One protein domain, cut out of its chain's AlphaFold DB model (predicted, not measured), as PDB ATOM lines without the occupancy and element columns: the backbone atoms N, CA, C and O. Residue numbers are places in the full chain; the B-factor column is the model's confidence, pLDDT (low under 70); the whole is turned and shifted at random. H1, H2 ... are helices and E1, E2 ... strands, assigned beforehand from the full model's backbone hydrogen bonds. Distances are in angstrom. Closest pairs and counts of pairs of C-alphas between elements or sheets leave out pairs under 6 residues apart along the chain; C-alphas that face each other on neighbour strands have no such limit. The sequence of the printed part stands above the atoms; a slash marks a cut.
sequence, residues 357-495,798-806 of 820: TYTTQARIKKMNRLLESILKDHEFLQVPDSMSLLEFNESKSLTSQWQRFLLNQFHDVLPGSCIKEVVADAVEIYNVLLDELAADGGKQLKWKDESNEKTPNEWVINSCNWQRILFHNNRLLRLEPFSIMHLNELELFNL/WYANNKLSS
ATOM      1  N   THR A 357      -5.169  -9.185  42.072       95.31
ATOM      2  CA  THR A 357      -5.608  -7.924  41.465       95.31
ATOM      3  C   THR A 357      -5.976  -6.854  42.490       95.31
ATOM      4  O   THR A 357      -5.915  -5.670  42.169       95.31
ATOM      5  N   TYR A 358      -6.275  -7.210  43.746       96.62
ATOM      6  CA  TYR A 358      -6.507  -6.235  44.818       96.62
ATOM      7  C   TYR A 358      -5.223  -5.511  45.277       96.62
ATOM      8  O   TYR A 358      -5.308  -4.476  45.946       96.62
ATOM      9  N   THR A 359      -4.037  -6.021  44.914       97.25
ATOM     10  CA  THR A 359      -2.740  -5.508  45.392       97.25
ATOM     11  C   THR A 359      -1.799  -5.043  44.278       97.25
ATOM     12  O   THR A 359      -1.157  -4.010  44.457       97.25
ATOM     13  N   THR A 360      -1.720  -5.757  43.147       96.06
ATOM     14  CA  THR A 360      -0.823  -5.400  42.022       96.06
ATOM     15  C   THR A 360      -1.095  -3.992  41.472       96.06
ATOM     16  O   THR A 360      -2.226  -3.512  41.541       96.06
ATOM     17  N   GLN A 361      -0.097  -3.314  40.903       97.31
ATOM     18  CA  GLN A 361      -0.209  -1.936  40.395       97.31
ATOM     19  C   GLN A 361      -0.792  -0.978  41.452       97.31
ATOM     20  O   GLN A 361      -1.743  -0.220  41.214       97.31
ATOM     21  N   ALA A 362      -0.211  -1.002  42.652       97.31
ATOM     22  CA  ALA A 362      -0.639  -0.223  43.813       97.31
ATOM     23  C   ALA A 362      -0.714   1.293  43.531       97.31
ATOM     24  O   ALA A 362      -1.520   2.004  44.143       97.31
ATOM     25  N   ARG A 363       0.081   1.800  42.576       96.38
ATOM     26  CA  ARG A 363       0.027   3.200  42.125       96.38
ATOM     27  C   ARG A 363      -1.313   3.560  41.473       96.38
ATOM     28  O   ARG A 363      -1.874   4.592  41.838       96.38
ATOM     29  N   ILE A 364      -1.839   2.728  40.567       97.00
ATOM     30  CA  ILE A 364      -3.136   2.961  39.897       97.00
ATOM     31  C   ILE A 364      -4.240   3.051  40.954       97.00
ATOM     32  O   ILE A 364      -4.985   4.027  41.000       97.00
ATOM     33  N   LYS A 365      -4.276   2.083  41.872       98.12
ATOM     34  CA  LYS A 365      -5.267   1.983  42.957       98.12
ATOM     35  C   LYS A 365      -5.233   3.180  43.912       98.12
ATOM     36  O   LYS A 365      -6.281   3.706  44.286       98.12
ATOM     37  N   LYS A 366      -4.033   3.668  44.255       97.12
ATOM     38  CA  LYS A 366      -3.851   4.902  45.035       97.12
ATOM     39  C   LYS A 366      -4.359   6.138  44.292       97.12
ATOM     40  O   LYS A 366      -5.048   6.961  44.892       97.12
ATOM     41  N   MET A 367      -4.010   6.287  43.013       97.12
ATOM     42  CA  MET A 367      -4.441   7.434  42.207       97.12
ATOM     43  C   MET A 367      -5.955   7.419  41.972       97.12
ATOM     44  O   MET A 367      -6.571   8.478  42.076       97.12
ATOM     45  N   ASN A 368      -6.560   6.238  41.778       98.12
ATOM     46  CA  ASN A 368      -8.012   6.075  41.720       98.12
ATOM     47  C   ASN A 368      -8.667   6.660  42.976       98.12
ATOM     48  O   ASN A 368      -9.414   7.627  42.878       98.12
ATOM     49  N   ARG A 369      -8.326   6.138  44.164       96.44
ATOM     50  CA  ARG A 369      -8.983   6.550  45.415       96.44
ATOM     51  C   ARG A 369      -8.759   8.028  45.765       96.44
ATOM     52  O   ARG A 369      -9.648   8.679  46.310       96.44
ATOM     53  N   LEU A 370      -7.596   8.583  45.411       95.38
ATOM     54  CA  LEU A 370      -7.332  10.017  45.542       95.38
ATOM     55  C   LEU A 370      -8.263  10.851  44.645       95.38
ATOM     56  O   LEU A 370      -8.832  11.836  45.116       95.38
ATOM     57  N   LEU A 371      -8.427  10.462  43.378       96.25
ATOM     58  CA  LEU A 371      -9.261  11.187  42.419       96.25
ATOM     59  C   LEU A 371     -10.761  11.057  42.709       96.25
ATOM     60  O   LEU A 371     -11.460  12.053  42.562       96.25
ATOM     61  N   GLU A 372     -11.246   9.918  43.217       95.56
ATOM     62  CA  GLU A 372     -12.632   9.781  43.719       95.56
ATOM     63  C   GLU A 372     -12.956  10.861  44.761       95.56
ATOM     64  O   GLU A 372     -13.994  11.521  44.709       95.56
ATOM     65  N   SER A 373     -12.025  11.069  45.693       92.88
ATOM     66  CA  SER A 373     -12.151  12.052  46.766       92.88
ATOM     67  C   SER A 373     -12.028  13.500  46.261       92.88
ATOM     68  O   SER A 373     -12.754  14.374  46.727       92.88
ATOM     69  N   ILE A 374     -11.143  13.766  45.290       92.38
ATOM     70  CA  ILE A 374     -10.984  15.100  44.677       92.38
ATOM     71  C   ILE A 374     -12.212  15.483  43.843       92.38
ATOM     72  O   ILE A 374     -12.681  16.613  43.952       92.38
ATOM     73  N   LEU A 375     -12.741  14.563  43.031       91.94
ATOM     74  CA  LEU A 375     -13.921  14.807  42.197       91.94
ATOM     75  C   LEU A 375     -15.152  15.114  43.058       91.94
ATOM     76  O   LEU A 375     -15.860  16.074  42.767       91.94
ATOM     77  N   LYS A 376     -15.349  14.384  44.167       89.38
ATOM     78  CA  LYS A 376     -16.406  14.694  45.142       89.38
ATOM     79  C   LYS A 376     -16.265  16.104  45.734       89.38
ATOM     80  O   LYS A 376     -17.260  16.819  45.829       89.38
ATOM     81  N   ASP A 377     -15.065  16.507  46.154       87.50
ATOM     82  CA  ASP A 377     -14.870  17.848  46.724       87.50
ATOM     83  C   ASP A 377     -15.101  18.954  45.682       87.50
ATOM     84  O   ASP A 377     -15.664  19.994  46.011       87.50
ATOM     85  N   HIS A 378     -14.730  18.721  44.418       86.12
ATOM     86  CA  HIS A 378     -15.038  19.631  43.308       86.12
ATOM     87  C   HIS A 378     -16.539  19.774  43.052       86.12
ATOM     88  O   HIS A 378     -17.006  20.881  42.807       86.12
ATOM     89  N   GLU A 379     -17.314  18.696  43.157       85.75
ATOM     90  CA  GLU A 379     -18.778  18.775  43.067       85.75
ATOM     91  C   GLU A 379     -19.391  19.527  44.244       85.75
ATOM     92  O   GLU A 379     -20.305  20.327  44.057       85.75
ATOM     93  N   PHE A 380     -18.848  19.344  45.450       81.81
ATOM     94  CA  PHE A 380     -19.262  20.122  46.612       81.81
ATOM     95  C   PHE A 380     -18.983  21.628  46.431       81.81
ATOM     96  O   PHE A 380     -19.817  22.453  46.803       81.81
ATOM     97  N   LEU A 381     -17.870  21.998  45.784       79.25
ATOM     98  CA  LEU A 381     -17.585  23.391  45.412       79.25
ATOM     99  C   LEU A 381     -18.560  23.975  44.376       79.25
ATOM    100  O   LEU A 381     -18.683  25.190  44.301       79.25
ATOM    101  N   GLN A 382     -19.297  23.162  43.614       75.38
ATOM    102  CA  GLN A 382     -20.312  23.664  42.672       75.38
ATOM    103  C   GLN A 382     -21.667  23.966  43.338       75.38
ATOM    104  O   GLN A 382     -22.553  24.536  42.696       75.38
ATOM    105  N   VAL A 383     -21.854  23.617  44.618       66.56
ATOM    106  CA  VAL A 383     -23.122  23.827  45.343       66.56
ATOM    107  C   VAL A 383     -23.448  25.316  45.571       66.56
ATOM    108  O   VAL A 383     -24.588  25.699  45.320       66.56
ATOM    109  N   PRO A 384     -22.517  26.196  45.991       57.34
ATOM    110  CA  PRO A 384     -22.828  27.616  46.212       57.34
ATOM    111  C   PRO A 384     -23.173  28.363  44.919       57.34
ATOM    112  O   PRO A 384     -24.117  29.155  44.896       57.34
ATOM    113  N   ASP A 385     -22.470  28.040  43.830       51.19
ATOM    114  CA  ASP A 385     -22.798  28.509  42.486       51.19
ATOM    115  C   ASP A 385     -24.213  28.051  42.116       51.19
ATOM    116  O   ASP A 385     -25.073  28.877  41.849       51.19
ATOM    117  N   SER A 386     -24.518  26.752  42.201       48.69
ATOM    118  CA  SER A 386     -25.843  26.227  41.826       48.69
ATOM    119  C   SER A 386     -26.998  26.665  42.741       48.69
ATOM    120  O   SER A 386     -28.125  26.752  42.262       48.69
ATOM    121  N   MET A 387     -26.749  27.034  44.004       49.91
ATOM    122  CA  MET A 387     -27.761  27.677  44.859       49.91
ATOM    123  C   MET A 387     -28.047  29.138  44.470       49.91
ATOM    124  O   MET A 387     -29.153  29.610  44.723       49.91
ATOM    125  N   SER A 388     -27.098  29.846  43.846       43.91
ATOM    126  CA  SER A 388     -27.348  31.178  43.261       43.91
ATOM    127  C   SER A 388     -27.790  31.118  41.788       43.91
ATOM    128  O   SER A 388     -28.461  32.028  41.310       43.91
ATOM    129  N   LEU A 389     -27.488  30.019  41.089       40.31
ATOM    130  CA  LEU A 389     -27.715  29.797  39.657       40.31
ATOM    131  C   LEU A 389     -28.891  28.856  39.335       40.31
ATOM    132  O   LEU A 389     -28.990  28.365  38.212       40.31
ATOM    133  N   LEU A 390     -29.849  28.658  40.248       37.47
ATOM    134  CA  LEU A 390     -31.141  28.039  39.891       37.47
ATOM    135  C   LEU A 390     -31.899  28.824  38.792       37.47
ATOM    136  O   LEU A 390     -32.824  28.284  38.189       37.47
ATOM    137  N   GLU A 391     -31.476  30.058  38.492       35.00
ATOM    138  CA  GLU A 391     -31.963  30.873  37.371       35.00
ATOM    139  C   GLU A 391     -31.095  30.798  36.090       35.00
ATOM    140  O   GLU A 391     -31.586  31.164  35.023       35.00
ATOM    141  N   PHE A 392     -29.845  30.300  36.136       33.47
ATOM    142  CA  PHE A 392     -28.929  30.293  34.977       33.47
ATOM    143  C   PHE A 392     -28.114  28.997  34.844       33.47
ATOM    144  O   PHE A 392     -27.280  28.643  35.669       33.47
ATOM    145  N   ASN A 393     -28.327  28.296  33.731       35.03
ATOM    146  CA  ASN A 393     -27.910  26.911  33.489       35.03
ATOM    147  C   ASN A 393     -26.415  26.763  33.083       35.03
ATOM    148  O   ASN A 393     -26.100  26.041  32.138       35.03
ATOM    149  N   GLU A 394     -25.500  27.475  33.756       41.34
ATOM    150  CA  GLU A 394     -24.089  27.667  33.350       41.34
ATOM    151  C   GLU A 394     -23.037  27.053  34.304       41.34
ATOM    152  O   GLU A 394     -21.883  27.487  34.346       41.34
ATOM    153  N   SER A 395     -23.373  26.001  35.059       49.12
ATOM    154  CA  SER A 395     -22.361  25.295  35.861       49.12
ATOM    155  C   SER A 395     -21.317  24.585  34.977       49.12
ATOM    156  O   SER A 395     -21.638  23.866  34.024       49.12
ATOM    157  N   LYS A 396     -20.025  24.759  35.297       61.34
ATOM    158  CA  LYS A 396     -18.907  24.114  34.580       61.34
ATOM    159  C   LYS A 396     -18.930  22.593  34.806       61.34
ATOM    160  O   LYS A 396     -18.414  22.085  35.798       61.34
ATOM    161  N   SER A 397     -19.529  21.856  33.873       73.81
ATOM    162  CA  SER A 397     -19.750  20.406  33.979       73.81
ATOM    163  C   SER A 397     -18.458  19.583  34.104       73.81
ATOM    164  O   SER A 397     -17.664  19.514  33.168       73.81
ATOM    165  N   LEU A 398     -18.317  18.839  35.208       87.31
ATOM    166  CA  LEU A 398     -17.223  17.877  35.458       87.31
ATOM    167  C   LEU A 398     -17.350  16.564  34.656       87.31
ATOM    168  O   LEU A 398     -16.641  15.591  34.914       87.31
ATOM    169  N   THR A 399     -18.262  16.499  33.681       90.56
ATOM    170  CA  THR A 399     -18.563  15.269  32.928       90.56
ATOM    171  C   THR A 399     -17.337  14.708  32.200       90.56
ATOM    172  O   THR A 399     -17.120  13.500  32.241       90.56
ATOM    173  N   SER A 400     -16.497  15.557  31.598       92.75
ATOM    174  CA  SER A 400     -15.276  15.109  30.902       92.75
ATOM    175  C   SER A 400     -14.219  14.560  31.872       92.75
ATOM    176  O   SER A 400     -13.538  13.570  31.592       92.75
ATOM    177  N   GLN A 401     -14.092  15.174  33.051       95.25
ATOM    178  CA  GLN A 401     -13.199  14.726  34.118       95.25
ATOM    179  C   GLN A 401     -13.634  13.352  34.635       95.25
ATOM    180  O   GLN A 401     -12.819  12.429  34.640       95.25
ATOM    181  N   TRP A 402     -14.922  13.179  34.950       97.31
ATOM    182  CA  TRP A 402     -15.476  11.878  35.324       97.31
ATOM    183  C   TRP A 402     -15.303  10.827  34.224       97.31
ATOM    184  O   TRP A 402     -14.786   9.754  34.500       97.31
ATOM    185  N   GLN A 403     -15.665  11.109  32.972       97.50
ATOM    186  CA  GLN A 403     -15.576  10.127  31.881       97.50
ATOM    187  C   GLN A 403     -14.146   9.608  31.648       97.50
ATOM    188  O   GLN A 403     -13.952   8.405  31.465       97.50
ATOM    189  N   ARG A 404     -13.132  10.483  31.717       97.56
ATOM    190  CA  ARG A 404     -11.711  10.080  31.639       97.56
ATOM    191  C   ARG A 404     -11.232   9.351  32.893       97.56
ATOM    192  O   ARG A 404     -10.401   8.459  32.793       97.56
ATOM    193  N   PHE A 405     -11.751   9.707  34.064       98.50
ATOM    194  CA  PHE A 405     -11.449   9.012  35.312       98.50
ATOM    195  C   PHE A 405     -12.010   7.575  35.313       98.50
ATOM    196  O   PHE A 405     -11.282   6.623  35.595       98.50
ATOM    197  N   LEU A 406     -13.278   7.414  34.922       98.62
ATOM    198  CA  LEU A 406     -13.990   6.135  34.849       98.62
ATOM    199  C   LEU A 406     -13.428   5.183  33.784       98.62
ATOM    200  O   LEU A 406     -13.536   3.970  33.946       98.62
ATOM    201  N   LEU A 407     -12.806   5.707  32.722       98.38
ATOM    202  CA  LEU A 407     -12.098   4.912  31.712       98.38
ATOM    203  C   LEU A 407     -11.035   3.995  32.344       98.38
ATOM    204  O   LEU A 407     -10.965   2.813  32.013       98.38
ATOM    205  N   ASN A 408     -10.260   4.516  33.300       98.44
ATOM    206  CA  ASN A 408      -9.232   3.748  34.005       98.44
ATOM    207  C   ASN A 408      -9.805   2.708  34.990       98.44
ATOM    208  O   ASN A 408      -9.038   1.926  35.541       98.44
ATOM    209  N   GLN A 409     -11.124   2.676  35.221       98.56
ATOM    210  CA  GLN A 409     -11.787   1.688  36.086       98.56
ATOM    211  C   GLN A 409     -12.244   0.420  35.349       98.56
ATOM    212  O   GLN A 409     -12.908  -0.429  35.947       98.56
ATOM    213  N   PHE A 410     -11.894   0.282  34.065       98.50
ATOM    214  CA  PHE A 410     -12.052  -0.960  33.308       98.50
ATOM    215  C   PHE A 410     -11.411  -2.148  34.049       98.50
ATOM    216  O   PHE A 410     -10.375  -1.979  34.701       98.50
ATOM    217  N   HIS A 411     -12.016  -3.335  33.944       97.69
ATOM    218  CA  HIS A 411     -11.658  -4.504  34.758       97.69
ATOM    219  C   HIS A 411     -10.251  -5.077  34.524       97.69
ATOM    220  O   HIS A 411      -9.794  -5.831  35.367       97.69
ATOM    221  N   ASP A 412      -9.511  -4.678  33.483       97.81
ATOM    222  CA  ASP A 412      -8.065  -4.966  33.416       97.81
ATOM    223  C   ASP A 412      -7.151  -3.818  33.860       97.81
ATOM    224  O   ASP A 412      -5.990  -4.028  34.218       97.81
ATOM    225  N   VAL A 413      -7.647  -2.579  33.858       98.38
ATOM    226  CA  VAL A 413      -6.814  -1.400  34.131       98.38
ATOM    227  C   VAL A 413      -6.716  -1.133  35.627       98.38
ATOM    228  O   VAL A 413      -5.611  -1.062  36.163       98.38
ATOM    229  N   LEU A 414      -7.849  -1.021  36.327       98.31
ATOM    230  CA  LEU A 414      -7.852  -0.751  37.770       98.31
ATOM    231  C   LEU A 414      -7.381  -1.969  38.587       98.31
ATOM    232  O   LEU A 414      -6.552  -1.784  39.486       98.31
ATOM    233  N   PRO A 415      -7.809  -3.205  38.262       97.62
ATOM    234  CA  PRO A 415      -7.190  -4.453  38.716       97.62
ATOM    235  C   PRO A 415      -5.689  -4.578  38.433       97.62
ATOM    236  O   PRO A 415      -4.991  -5.165  39.256       97.62
ATOM    237  N   GLY A 416      -5.150  -3.913  37.406       96.81
ATOM    238  CA  GLY A 416      -3.705  -3.852  37.149       96.81
ATOM    239  C   GLY A 416      -3.151  -5.076  36.416       96.81
ATOM    240  O   GLY A 416      -2.001  -5.458  36.627       96.81
ATOM    241  N   SER A 417      -3.980  -5.686  35.573       96.69
ATOM    242  CA  SER A 417      -3.749  -6.922  34.819       96.69
ATOM    243  C   SER A 417      -3.396  -6.674  33.341       96.69
ATOM    244  O   SER A 417      -3.530  -7.538  32.477       96.69
ATOM    245  N   CYS A 418      -2.904  -5.478  33.027       97.25
ATOM    246  CA  CYS A 418      -2.598  -5.016  31.678       97.25
ATOM    247  C   CYS A 418      -1.096  -4.752  31.477       97.25
ATOM    248  O   CYS A 418      -0.336  -4.614  32.438       97.25
ATOM    249  N   ILE A 419      -0.647  -4.701  30.217       97.50
ATOM    250  CA  ILE A 419       0.770  -4.443  29.901       97.50
ATOM    251  C   ILE A 419       1.231  -3.086  30.453       97.50
ATOM    252  O   ILE A 419       0.455  -2.132  30.545       97.50
ATOM    253  N   LYS A 420       2.533  -2.977  30.725       97.00
ATOM    254  CA  LYS A 420       3.233  -1.759  31.166       97.00
ATOM    255  C   LYS A 420       2.824  -0.491  30.410       97.00
ATOM    256  O   LYS A 420       2.693   0.586  30.986       97.00
ATOM    257  N   GLU A 421       2.610  -0.603  29.104       97.75
ATOM    258  CA  GLU A 421       2.151   0.486  28.248       97.75
ATOM    259  C   GLU A 421       0.758   1.021  28.606       97.75
ATOM    260  O   GLU A 421       0.531   2.221  28.481       97.75
ATOM    261  N   VAL A 422      -0.163   0.156  29.033       98.25
ATOM    262  CA  VAL A 422      -1.513   0.539  29.474       98.25
ATOM    263  C   VAL A 422      -1.453   1.168  30.863       98.25
ATOM    264  O   VAL A 422      -2.107   2.179  31.102       98.25
ATOM    265  N   VAL A 423      -0.608   0.635  31.749       97.62
ATOM    266  CA  VAL A 423      -0.309   1.234  33.061       97.62
ATOM    267  C   VAL A 423       0.234   2.658  32.894       97.62
ATOM    268  O   VAL A 423      -0.196   3.570  33.602       97.62
ATOM    269  N   ALA A 424       1.129   2.875  31.925       97.69
ATOM    270  CA  ALA A 424       1.646   4.199  31.587       97.69
ATOM    271  C   ALA A 424       0.547   5.145  31.064       97.69
ATOM    272  O   ALA A 424       0.408   6.239  31.608       97.69
ATOM    273  N   ASP A 425      -0.264   4.713  30.084       98.06
ATOM    274  CA  ASP A 425      -1.407   5.491  29.568       98.06
ATOM    275  C   ASP A 425      -2.388   5.868  30.708       98.06
ATOM    276  O   ASP A 425      -2.850   7.006  30.802       98.06
ATOM    277  N   ALA A 426      -2.694   4.930  31.612       98.25
ATOM    278  CA  ALA A 426      -3.612   5.146  32.731       98.25
ATOM    279  C   ALA A 426      -3.060   6.145  33.764       98.25
ATOM    280  O   ALA A 426      -3.779   7.041  34.215       98.25
ATOM    281  N   VAL A 427      -1.775   6.032  34.114       97.75
ATOM    282  CA  VAL A 427      -1.092   6.979  35.008       97.75
ATOM    283  C   VAL A 427      -1.000   8.373  34.379       97.75
ATOM    284  O   VAL A 427      -1.167   9.358  35.097       97.75
ATOM    285  N   GLU A 428      -0.795   8.482  33.063       98.06
ATOM    286  CA  GLU A 428      -0.830   9.758  32.336       98.06
ATOM    287  C   GLU A 428      -2.208  10.429  32.451       98.06
ATOM    288  O   GLU A 428      -2.286  11.578  32.887       98.06
ATOM    289  N   ILE A 429      -3.295   9.694  32.184       98.25
ATOM    290  CA  ILE A 429      -4.677  10.185  32.348       98.25
ATOM    291  C   ILE A 429      -4.923  10.695  33.777       98.25
ATOM    292  O   ILE A 429      -5.482  11.778  33.962       98.25
ATOM    293  N   TYR A 430      -4.485   9.952  34.800       97.81
ATOM    294  CA  TYR A 430      -4.639  10.380  36.190       97.81
ATOM    295  C   TYR A 430      -3.769  11.595  36.557       97.81
ATOM    296  O   TYR A 430      -4.222  12.432  37.335       97.81
ATOM    297  N   ASN A 431      -2.555  11.728  36.012       97.12
ATOM    298  CA  ASN A 431      -1.730  12.922  36.222       97.12
ATOM    299  C   ASN A 431      -2.394  14.159  35.597       97.12
ATOM    300  O   ASN A 431      -2.533  15.166  36.281       97.12
ATOM    301  N   VAL A 432      -2.898  14.061  34.360       96.56
ATOM    302  CA  VAL A 432      -3.627  15.158  33.693       96.56
ATOM    303  C   VAL A 432      -4.875  15.564  34.487       96.56
ATOM    304  O   VAL A 432      -5.127  16.753  34.674       96.56
ATOM    305  N   LEU A 433      -5.629  14.600  35.028       95.69
ATOM    306  CA  LEU A 433      -6.765  14.886  35.914       95.69
ATOM    307  C   LEU A 433      -6.337  15.599  37.207       95.69
ATOM    308  O   LEU A 433      -7.009  16.537  37.635       95.69
ATOM    309  N   LEU A 434      -5.221  15.197  37.824       93.44
ATOM    310  CA  LEU A 434      -4.668  15.893  38.990       93.44
ATOM    311  C   LEU A 434      -4.182  17.308  38.636       93.44
ATOM    312  O   LEU A 434      -4.420  18.226  39.414       93.44
ATOM    313  N   ASP A 435      -3.574  17.508  37.468       91.94
ATOM    314  CA  ASP A 435      -3.118  18.819  36.994       91.94
ATOM    315  C   ASP A 435      -4.276  19.756  36.620       91.94
ATOM    316  O   ASP A 435      -4.149  20.976  36.752       91.94
ATOM    317  N   GLU A 436      -5.427  19.232  36.204       90.81
ATOM    318  CA  GLU A 436      -6.644  20.030  36.029       90.81
ATOM    319  C   GLU A 436      -7.287  20.405  37.373       90.81
ATOM    320  O   GLU A 436      -7.696  21.552  37.563       90.81
ATOM    321  N   LEU A 437      -7.361  19.458  38.316       88.38
ATOM    322  CA  LEU A 437      -8.184  19.573  39.527       88.38
ATOM    323  C   LEU A 437      -7.427  20.072  40.773       88.38
ATOM    324  O   LEU A 437      -8.060  20.552  41.717       88.38
ATOM    325  N   ALA A 438      -6.095  19.976  40.819       88.00
ATOM    326  CA  ALA A 438      -5.286  20.267  42.006       88.00
ATOM    327  C   ALA A 438      -3.978  21.022  41.700       88.00
ATOM    328  O   ALA A 438      -3.425  20.946  40.606       88.00
ATOM    329  N   ALA A 439      -3.478  21.780  42.679       78.25
ATOM    330  CA  ALA A 439      -2.269  22.606  42.564       78.25
ATOM    331  C   ALA A 439      -1.003  21.957  43.159       78.25
ATOM    332  O   ALA A 439       0.080  22.145  42.617       78.25
ATOM    333  N   ASP A 440      -1.139  21.166  44.228       78.50
ATOM    334  CA  ASP A 440      -0.046  20.396  44.850       78.50
ATOM    335  C   ASP A 440      -0.538  18.984  45.184       78.50
ATOM    336  O   ASP A 440      -1.164  18.772  46.223       78.50
ATOM    337  N   GLY A 441      -0.318  18.026  44.274       73.19
ATOM    338  CA  GLY A 441      -0.467  16.586  44.536       73.19
ATOM    339  C   GLY A 441      -1.808  16.128  45.134       73.19
ATOM    340  O   GLY A 441      -1.845  15.101  45.809       73.19
ATOM    341  N   GLY A 442      -2.892  16.889  44.939       77.56
ATOM    342  CA  GLY A 442      -4.214  16.625  45.525       77.56
ATOM    343  C   GLY A 442      -4.511  17.258  46.898       77.56
ATOM    344  O   GLY A 442      -5.592  17.006  47.431       77.56
ATOM    345  N   LYS A 443      -3.603  18.066  47.476       78.69
ATOM    346  CA  LYS A 443      -3.800  18.776  48.764       78.69
ATOM    347  C   LYS A 443      -4.588  20.084  48.627       78.69
ATOM    348  O   LYS A 443      -5.441  20.393  49.458       78.69
ATOM    349  N   GLN A 444      -4.262  20.857  47.593       83.81
ATOM    350  CA  GLN A 444      -4.906  22.125  47.254       83.81
ATOM    351  C   GLN A 444      -5.692  21.952  45.954       83.81
ATOM    352  O   GLN A 444      -5.125  21.487  44.963       83.81
ATOM    353  N   LEU A 445      -6.972  22.317  45.949       85.50
ATOM    354  CA  LEU A 445      -7.840  22.265  44.773       85.50
ATOM    355  C   LEU A 445      -7.670  23.517  43.907       85.50
ATOM    356  O   LEU A 445      -7.521  24.631  44.416       85.50
ATOM    357  N   LYS A 446      -7.719  23.327  42.586       80.12
ATOM    358  CA  LYS A 446      -7.762  24.412  41.601       80.12
ATOM    359  C   LYS A 446      -9.206  24.864  41.410       80.12
ATOM    360  O   LYS A 446      -9.987  24.157  40.785       80.12
ATOM    361  N   TRP A 447      -9.535  26.056  41.892       75.19
ATOM    362  CA  TRP A 447     -10.768  26.759  41.539       75.19
ATOM    363  C   TRP A 447     -10.405  28.003  40.716       75.19
ATOM    364  O   TRP A 447      -9.364  28.615  40.956       75.19
ATOM    365  N   LYS A 448     -11.202  28.335  39.694       59.28
ATOM    366  CA  LYS A 448     -10.949  29.475  38.796       59.28
ATOM    367  C   LYS A 448     -12.200  30.332  38.633       59.28
ATOM    368  O   LYS A 448     -13.067  30.011  37.812       59.28
ATOM    369  N   ASP A 449     -12.208  31.439  39.359       53.88
ATOM    370  CA  ASP A 449     -12.934  32.653  38.999       53.88
ATOM    371  C   ASP A 449     -12.032  33.520  38.088       53.88
ATOM    372  O   ASP A 449     -10.803  33.438  38.169       53.88
ATOM    373  N   GLU A 450     -12.620  34.310  37.191       46.31
ATOM    374  CA  GLU A 450     -11.892  35.215  36.284       46.31
ATOM    375  C   GLU A 450     -11.702  36.626  36.883       46.31
ATOM    376  O   GLU A 450     -11.124  37.505  36.242       46.31
ATOM    377  N   SER A 451     -12.136  36.849  38.129       43.78
ATOM    378  CA  SER A 451     -12.099  38.154  38.796       43.78
ATOM    379  C   SER A 451     -10.913  38.369  39.768       43.78
ATOM    380  O   SER A 451     -10.987  38.152  40.971       43.78
ATOM    381  N   ASN A 452      -9.857  38.987  39.223       40.00
ATOM    382  CA  ASN A 452      -8.844  39.815  39.910       40.00
ATOM    383  C   ASN A 452      -7.808  39.192  40.880       40.00
ATOM    384  O   ASN A 452      -7.877  38.067  41.363       40.00
ATOM    385  N   GLU A 453      -6.746  39.980  41.092       47.00
ATOM    386  CA  GLU A 453      -5.497  39.589  41.743       47.00
ATOM    387  C   GLU A 453      -5.529  39.532  43.289       47.00
ATOM    388  O   GLU A 453      -6.111  40.383  43.956       47.00
ATOM    389  N   LYS A 454      -4.685  38.640  43.838       43.50
ATOM    390  CA  LYS A 454      -3.936  38.797  45.108       43.50
ATOM    391  C   LYS A 454      -4.748  39.095  46.386       43.50
ATOM    392  O   LYS A 454      -4.653  40.184  46.948       43.50
ATOM    393  N   THR A 455      -5.297  38.050  47.008       46.22
ATOM    394  CA  THR A 455      -5.219  37.909  48.481       46.22
ATOM    395  C   THR A 455      -4.839  36.477  48.889       46.22
ATOM    396  O   THR A 455      -5.333  35.523  48.289       46.22
ATOM    397  N   PRO A 456      -3.950  36.285  49.886       49.31
ATOM    398  CA  PRO A 456      -3.505  34.966  50.337       49.31
ATOM    399  C   PRO A 456      -4.445  34.399  51.415       49.31
ATOM    400  O   PRO A 456      -4.040  34.200  52.560       49.31
ATOM    401  N   ASN A 457      -5.706  34.151  51.059       57.19
ATOM    402  CA  ASN A 457      -6.681  33.552  51.971       57.19
ATOM    403  C   ASN A 457      -6.884  32.068  51.641       57.19
ATOM    404  O   ASN A 457      -7.611  31.720  50.712       57.19
ATOM    405  N   GLU A 458      -6.262  31.186  52.430       77.38
ATOM    406  CA  GLU A 458      -6.524  29.747  52.366       77.38
ATOM    407  C   GLU A 458      -7.949  29.451  52.862       77.38
ATOM    408  O   GLU A 458      -8.287  29.647  54.036       77.38
ATOM    409  N   TRP A 459      -8.797  28.980  51.949       85.19
ATOM    410  CA  TRP A 459     -10.112  28.436  52.270       85.19
ATOM    411  C   TRP A 459     -10.006  26.944  52.556       85.19
ATOM    412  O   TRP A 459      -9.215  26.246  51.923       85.19
ATOM    413  N   VAL A 460     -10.829  26.450  53.476       89.12
ATOM    414  CA  VAL A 460     -10.848  25.058  53.928       89.12
ATOM    415  C   VAL A 460     -12.224  24.454  53.664       89.12
ATOM    416  O   VAL A 460     -13.240  25.045  54.038       89.12
ATOM    417  N   ILE A 461     -12.258  23.272  53.041       88.12
ATOM    418  CA  ILE A 461     -13.498  22.532  52.764       88.12
ATOM    419  C   ILE A 461     -13.732  21.453  53.820       88.12
ATOM    420  O   ILE A 461     -12.837  20.671  54.146       88.12
ATOM    421  N   ASN A 462     -14.988  21.319  54.242       89.00
ATOM    422  CA  ASN A 462     -15.522  20.082  54.790       89.00
ATOM    423  C   ASN A 462     -16.755  19.627  53.988       89.00
ATOM    424  O   ASN A 462     -17.863  20.091  54.232       89.00
ATOM    425  N   SER A 463     -16.567  18.679  53.067       86.19
ATOM    426  CA  SER A 463     -17.620  18.062  52.240       86.19
ATOM    427  C   SER A 463     -18.365  16.907  52.942       86.19
ATOM    428  O   SER A 463     -19.090  16.138  52.302       86.19
ATOM    429  N   CYS A 464     -18.160  16.738  54.255       86.94
ATOM    430  CA  CYS A 464     -18.771  15.684  55.069       86.94
ATOM    431  C   CYS A 464     -19.997  16.200  55.838       86.94
ATOM    432  O   CYS A 464     -20.040  17.354  56.265       86.94
ATOM    433  N   ASN A 465     -20.945  15.301  56.111       82.94
ATOM    434  CA  ASN A 465     -22.143  15.537  56.926       82.94
ATOM    435  C   ASN A 465     -21.872  15.544  58.445       82.94
ATOM    436  O   ASN A 465     -22.786  15.323  59.233       82.94
ATOM    437  N   TRP A 466     -20.630  15.776  58.875       86.75
ATOM    438  CA  TRP A 466     -20.254  15.833  60.288       86.75
ATOM    439  C   TRP A 466     -19.126  16.840  60.533       86.75
ATOM    440  O   TRP A 466     -18.313  17.129  59.654       86.75
ATOM    441  N   GLN A 467     -19.071  17.357  61.761       89.06
ATOM    442  CA  GLN A 467     -18.070  18.323  62.209       89.06
ATOM    443  C   GLN A 467     -16.700  17.637  62.325       89.06
ATOM    444  O   GLN A 467     -16.568  16.647  63.050       89.06
ATOM    445  N   ARG A 468     -15.673  18.159  61.649       91.31
ATOM    446  CA  ARG A 468     -14.308  17.600  61.637       91.31
ATOM    447  C   ARG A 468     -13.360  18.385  62.544       91.31
ATOM    448  O   ARG A 468     -13.647  19.515  62.941       91.31
ATOM    449  N   ILE A 469     -12.217  17.777  62.865       92.62
ATOM    450  CA  ILE A 469     -11.104  18.428  63.566       92.62
ATOM    451  C   ILE A 469      -9.917  18.477  62.603       92.62
ATOM    452  O   ILE A 469      -9.390  17.441  62.207       92.62
ATOM    453  N   LEU A 470      -9.499  19.681  62.223       92.31
ATOM    454  CA  LEU A 470      -8.303  19.916  61.422       92.31
ATOM    455  C   LEU A 470      -7.107  20.158  62.346       92.31
ATOM    456  O   LEU A 470      -7.112  21.097  63.140       92.31
ATOM    457  N   PHE A 471      -6.053  19.359  62.199       91.38
ATOM    458  CA  PHE A 471      -4.746  19.688  62.758       91.38
ATOM    459  C   PHE A 471      -3.940  20.513  61.748       91.38
ATOM    460  O   PHE A 471      -3.584  20.022  60.678       91.38
ATOM    461  N   HIS A 472      -3.650  21.770  62.082       89.25
ATOM    462  CA  HIS A 472      -2.907  22.688  61.216       89.25
ATOM    463  C   HIS A 472      -2.068  23.658  62.061       89.25
ATOM    464  O   HIS A 472      -2.547  24.185  63.061       89.25
ATOM    465  N   ASN A 473      -0.802  23.887  61.684       86.25
ATOM    466  CA  ASN A 473       0.137  24.782  62.387       86.25
ATOM    467  C   ASN A 473       0.133  24.627  63.926       86.25
ATOM    468  O   ASN A 473       0.029  25.607  64.669       86.25
ATOM    469  N   ASN A 474       0.226  23.371  64.391       85.06
ATOM    470  CA  ASN A 474       0.208  22.964  65.804       85.06
ATOM    471  C   ASN A 474      -1.013  23.491  66.594       85.06
ATOM    472  O   ASN A 474      -0.924  23.784  67.785       85.06
ATOM    473  N   ARG A 475      -2.161  23.613  65.917       88.88
ATOM    474  CA  ARG A 475      -3.479  23.931  66.476       88.88
ATOM    475  C   ARG A 475      -4.493  22.880  66.026       88.88
ATOM    476  O   ARG A 475      -4.343  22.289  64.957       88.88
ATOM    477  N   LEU A 476      -5.516  22.662  66.847       92.31
ATOM    478  CA  LEU A 476      -6.709  21.899  66.484       92.31
ATOM    479  C   LEU A 476      -7.825  22.897  66.185       92.31
ATOM    480  O   LEU A 476      -8.134  23.739  67.026       92.31
ATOM    481  N   LEU A 477      -8.397  22.815  64.990       93.69
ATOM    482  CA  LEU A 477      -9.410  23.733  64.481       93.69
ATOM    483  C   LEU A 477     -10.697  22.960  64.192       93.69
ATOM    484  O   LEU A 477     -10.655  21.870  63.617       93.69
ATOM    485  N   ARG A 478     -11.841  23.508  64.599       92.56
ATOM    486  CA  ARG A 478     -13.161  22.950  64.304       92.56
ATOM    487  C   ARG A 478     -13.567  23.319  62.876       92.56
ATOM    488  O   ARG A 478     -13.472  24.477  62.486       92.56
ATOM    489  N   LEU A 479     -14.034  22.327  62.123       90.12
ATOM    490  CA  LEU A 479     -14.656  22.499  60.811       90.12
ATOM    491  C   LEU A 479     -16.104  22.037  60.879       90.12
ATOM    492  O   LEU A 479     -16.360  20.871  61.184       90.12
ATOM    493  N   GLU A 480     -17.037  22.929  60.570       88.69
ATOM    494  CA  GLU A 480     -18.465  22.611  60.568       88.69
ATOM    495  C   GLU A 480     -18.838  21.627  59.446       88.69
ATOM    496  O   GLU A 480     -18.112  21.521  58.453       88.69
ATOM    497  N   PRO A 481     -19.935  20.859  59.578       87.00
ATOM    498  CA  PRO A 481     -20.446  20.030  58.490       87.00
ATOM    499  C   PRO A 481     -20.755  20.869  57.245       87.00
ATOM    500  O   PRO A 481     -21.259  21.987  57.366       87.00
ATOM    501  N   PHE A 482     -20.512  20.304  56.058       85.06
ATOM    502  CA  PHE A 482     -20.824  20.938  54.771       85.06
ATOM    503  C   PHE A 482     -20.407  22.422  54.705       85.06
ATOM    504  O   PHE A 482     -21.209  23.300  54.380       85.06
ATOM    505  N   SER A 483     -19.144  22.708  55.032       85.50
ATOM    506  CA  SER A 483     -18.634  24.077  55.162       85.50
ATOM    507  C   SER A 483     -17.533  24.422  54.161       85.50
ATOM    508  O   SER A 483     -16.664  23.593  53.880       85.50
ATOM    509  N   ILE A 484     -17.498  25.682  53.730       86.19
ATOM    510  CA  ILE A 484     -16.357  26.325  53.069       86.19
ATOM    511  C   ILE A 484     -16.060  27.594  53.873       86.19
ATOM    512  O   ILE A 484     -16.850  28.540  53.869       86.19
ATOM    513  N   MET A 485     -14.949  27.591  54.611       85.12
ATOM    514  CA  MET A 485     -14.606  28.641  55.579       85.12
ATOM    515  C   MET A 485     -13.161  29.108  55.407       85.12
ATOM    516  O   MET A 485     -12.289  28.331  55.019       85.12
ATOM    517  N   HIS A 486     -12.889  30.372  55.729       85.81
ATOM    518  CA  HIS A 486     -11.518  30.859  55.844       85.81
ATOM    519  C   HIS A 486     -10.797  30.164  57.004       85.81
ATOM    520  O   HIS A 486     -11.328  30.080  58.111       85.81
ATOM    521  N   LEU A 487      -9.548  29.744  56.783       86.88
ATOM    522  CA  LEU A 487      -8.707  29.110  57.806       86.88
ATOM    523  C   LEU A 487      -8.586  29.944  59.101       86.88
ATOM    524  O   LEU A 487      -8.516  29.388  60.195       86.88
ATOM    525  N   ASN A 488      -8.597  31.275  58.975       86.50
ATOM    526  CA  ASN A 488      -8.496  32.217  60.095       86.50
ATOM    527  C   ASN A 488      -9.805  32.397  60.891       86.50
ATOM    528  O   ASN A 488      -9.765  32.971  61.976       86.50
ATOM    529  N   GLU A 489     -10.946  31.927  60.376       86.88
ATOM    530  CA  GLU A 489     -12.255  31.992  61.049       86.88
ATOM    531  C   GLU A 489     -12.593  30.720  61.841       86.88
ATOM    532  O   GLU A 489     -13.608  30.679  62.536       86.88
ATOM    533  N   LEU A 490     -11.775  29.667  61.731       89.56
ATOM    534  CA  LEU A 490     -12.043  28.388  62.386       89.56
ATOM    535  C   LEU A 490     -11.833  28.480  63.903       89.56
ATOM    536  O   LEU A 490     -10.787  28.924  64.381       89.56
ATOM    537  N   GLU A 491     -12.809  27.995  64.671       91.81
ATOM    538  CA  GLU A 491     -12.722  27.958  66.132       91.81
ATOM    539  C   GLU A 491     -11.637  26.985  66.616       91.81
ATOM    540  O   GLU A 491     -11.449  25.899  66.060       91.81
ATOM    541  N   LEU A 492     -10.956  27.328  67.712       91.12
ATOM    542  CA  LEU A 492     -10.018  26.419  68.373       91.12
ATOM    543  C   LEU A 492     -10.765  25.274  69.070       91.12
ATOM    544  O   LEU A 492     -11.567  25.488  69.982       91.12
ATOM    545  N   PHE A 493     -10.433  24.037  68.703       89.81
ATOM    546  CA  PHE A 493     -10.890  22.852  69.415       89.81
ATOM    547  C   PHE A 493     -10.028  22.628  70.668       89.81
ATOM    548  O   PHE A 493      -8.935  22.059  70.616       89.81
ATOM    549  N   ASN A 494     -10.530  23.096  71.811       84.56
ATOM    550  CA  ASN A 494      -9.854  22.984  73.103       84.56
ATOM    551  C   ASN A 494      -9.905  21.548  73.649       84.56
ATOM    552  O   ASN A 494     -10.852  21.159  74.335       84.56
ATOM    553  N   LEU A 495      -8.857  20.768  73.378       82.62
ATOM    554  CA  LEU A 495      -8.627  19.468  74.008       82.62
ATOM    555  C   LEU A 495      -7.882  19.658  75.350       82.62
ATOM    556  O   LEU A 495      -6.893  20.392  75.379       82.62
ATOM    557  N   TRP A 798     -11.222  31.033  46.070       64.31
ATOM    558  CA  TRP A 798     -12.678  30.995  46.286       64.31
ATOM    559  C   TRP A 798     -13.211  32.405  46.627       64.31
ATOM    560  O   TRP A 798     -12.681  33.050  47.534       64.31
ATOM    561  N   TYR A 799     -14.230  32.889  45.898       55.56
ATOM    562  CA  TYR A 799     -14.728  34.282  45.953       55.56
ATOM    563  C   TYR A 799     -16.172  34.425  46.491       55.56
ATOM    564  O   TYR A 799     -16.813  35.460  46.326       55.56
ATOM    565  N   ALA A 800     -16.725  33.427  47.192       55.53
ATOM    566  CA  ALA A 800     -17.994  33.668  47.882       55.53
ATOM    567  C   ALA A 800     -17.792  34.728  48.985       55.53
ATOM    568  O   ALA A 800     -17.140  34.462  49.993       55.53
ATOM    569  N   ASN A 801     -18.397  35.912  48.812       50.38
ATOM    570  CA  ASN A 801     -18.397  37.004  49.804       50.38
ATOM    571  C   ASN A 801     -18.920  36.572  51.190       50.38
ATOM    572  O   ASN A 801     -18.682  37.257  52.182       50.38
ATOM    573  N   ASN A 802     -19.633  35.445  51.253       59.06
ATOM    574  CA  ASN A 802     -20.091  34.809  52.476       59.06
ATOM    575  C   ASN A 802     -19.471  33.414  52.595       59.06
ATOM    576  O   ASN A 802     -19.525  32.621  51.652       59.06
ATOM    577  N   LYS A 803     -18.970  33.082  53.788       70.75
ATOM    578  CA  LYS A 803     -18.660  31.700  54.170       70.75
ATOM    579  C   LYS A 803     -19.876  30.793  53.961       70.75
ATOM    580  O   LYS A 803     -21.007  31.184  54.252       70.75
ATOM    581  N   LEU A 804     -19.635  29.560  53.528       74.12
ATOM    582  CA  LEU A 804     -20.659  28.522  53.513       74.12
ATOM    583  C   LEU A 804     -20.560  27.754  54.833       74.12
ATOM    584  O   LEU A 804     -19.541  27.120  55.099       74.12
ATOM    585  N   SER A 805     -21.590  27.807  55.672       68.12
ATOM    586  CA  SER A 805     -21.625  27.073  56.943       68.12
ATOM    587  C   SER A 805     -23.033  26.575  57.236       68.12
ATOM    588  O   SER A 805     -23.957  27.386  57.286       68.12
ATOM    589  N   SER A 806     -23.182  25.268  57.464       62.56
ATOM    590  CA  SER A 806     -24.406  24.656  58.008       62.56
ATOM    591  C   SER A 806     -25.691  24.966  57.224       62.56
ATOM    592  O   SER A 806     -26.762  25.109  57.810       62.56
TER     593      SER A 806
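Overview. This is residues 357 to 495 and 798 to 806 of the 820 residues of the protein "Alpha-mann_mid domain-containing protein" of Brugia timori (UniProt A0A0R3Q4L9). Three helices lie side by side in a small bundle, and long H1 runs on past H2 and H3 toward small strand pairs. E2, paired with E1, packs on H1 with its closest C-alphas, His 378 and Leu 445, 7.8 A apart, E3 and E6 lie by residues 377 to 384 of H1, and the hairpin E4 and E5 sits farther out. The 148 printed residues hold three named helices, then six named strands, in three two-stranded antiparallel sheets: E1 - E2, E3 - E6, E4 - E5. The class is mixed, helices and strands; the whole is only just loose, close to compact, with a radius of gyration of the C-alphas of 17.9 A and spans of 50 by 45 by 30 A.

Arrangement. H1, residues 362 to 388, and H3, residues 420 to 437, touch at a shallow tilt of 27 degrees, the same way; their closest C-alphas, Ile 364 and Val 427, are 6.7 A apart. H2, residues 399 to 407, forms a hairpin with H3, closest at C-alphas Gln 401 and Leu 433, 6.7 A. In H2 and H3 every O i to N i+4 pair is within hydrogen-bond range, in H1 20 of 23. Within hydrogen-bond range are N 439 and O 444, 2.8 A, between E1, residues 438 to 440, and E2, residues 444 to 446; N 460 and O 485, 2.8 A, between E3, residues 459 to 462, and E6, residues 483 to 486; and N 470 and O 477, 2.8 A, between E4, residues 468 to 472, and E5, residues 475 to 479.

Along the chain. H1 starts at C-alpha 362 (-0.639, -0.223, 43.813) and spans 41.2 A; H3 spans 25.6 A. E6 ends at C-alpha 486 (-11.518, 30.859, 55.844).

Size, cuts and confidence. Residues 496 to 797 are not printed; C-alphas 495 and 798 lie 30.3 A apart. The links H2 to H3 and E2 to E3 are long. pLDDT is under 70 at residues 383 to 396, 448 to 457, 798 to 802 and 805 to 806.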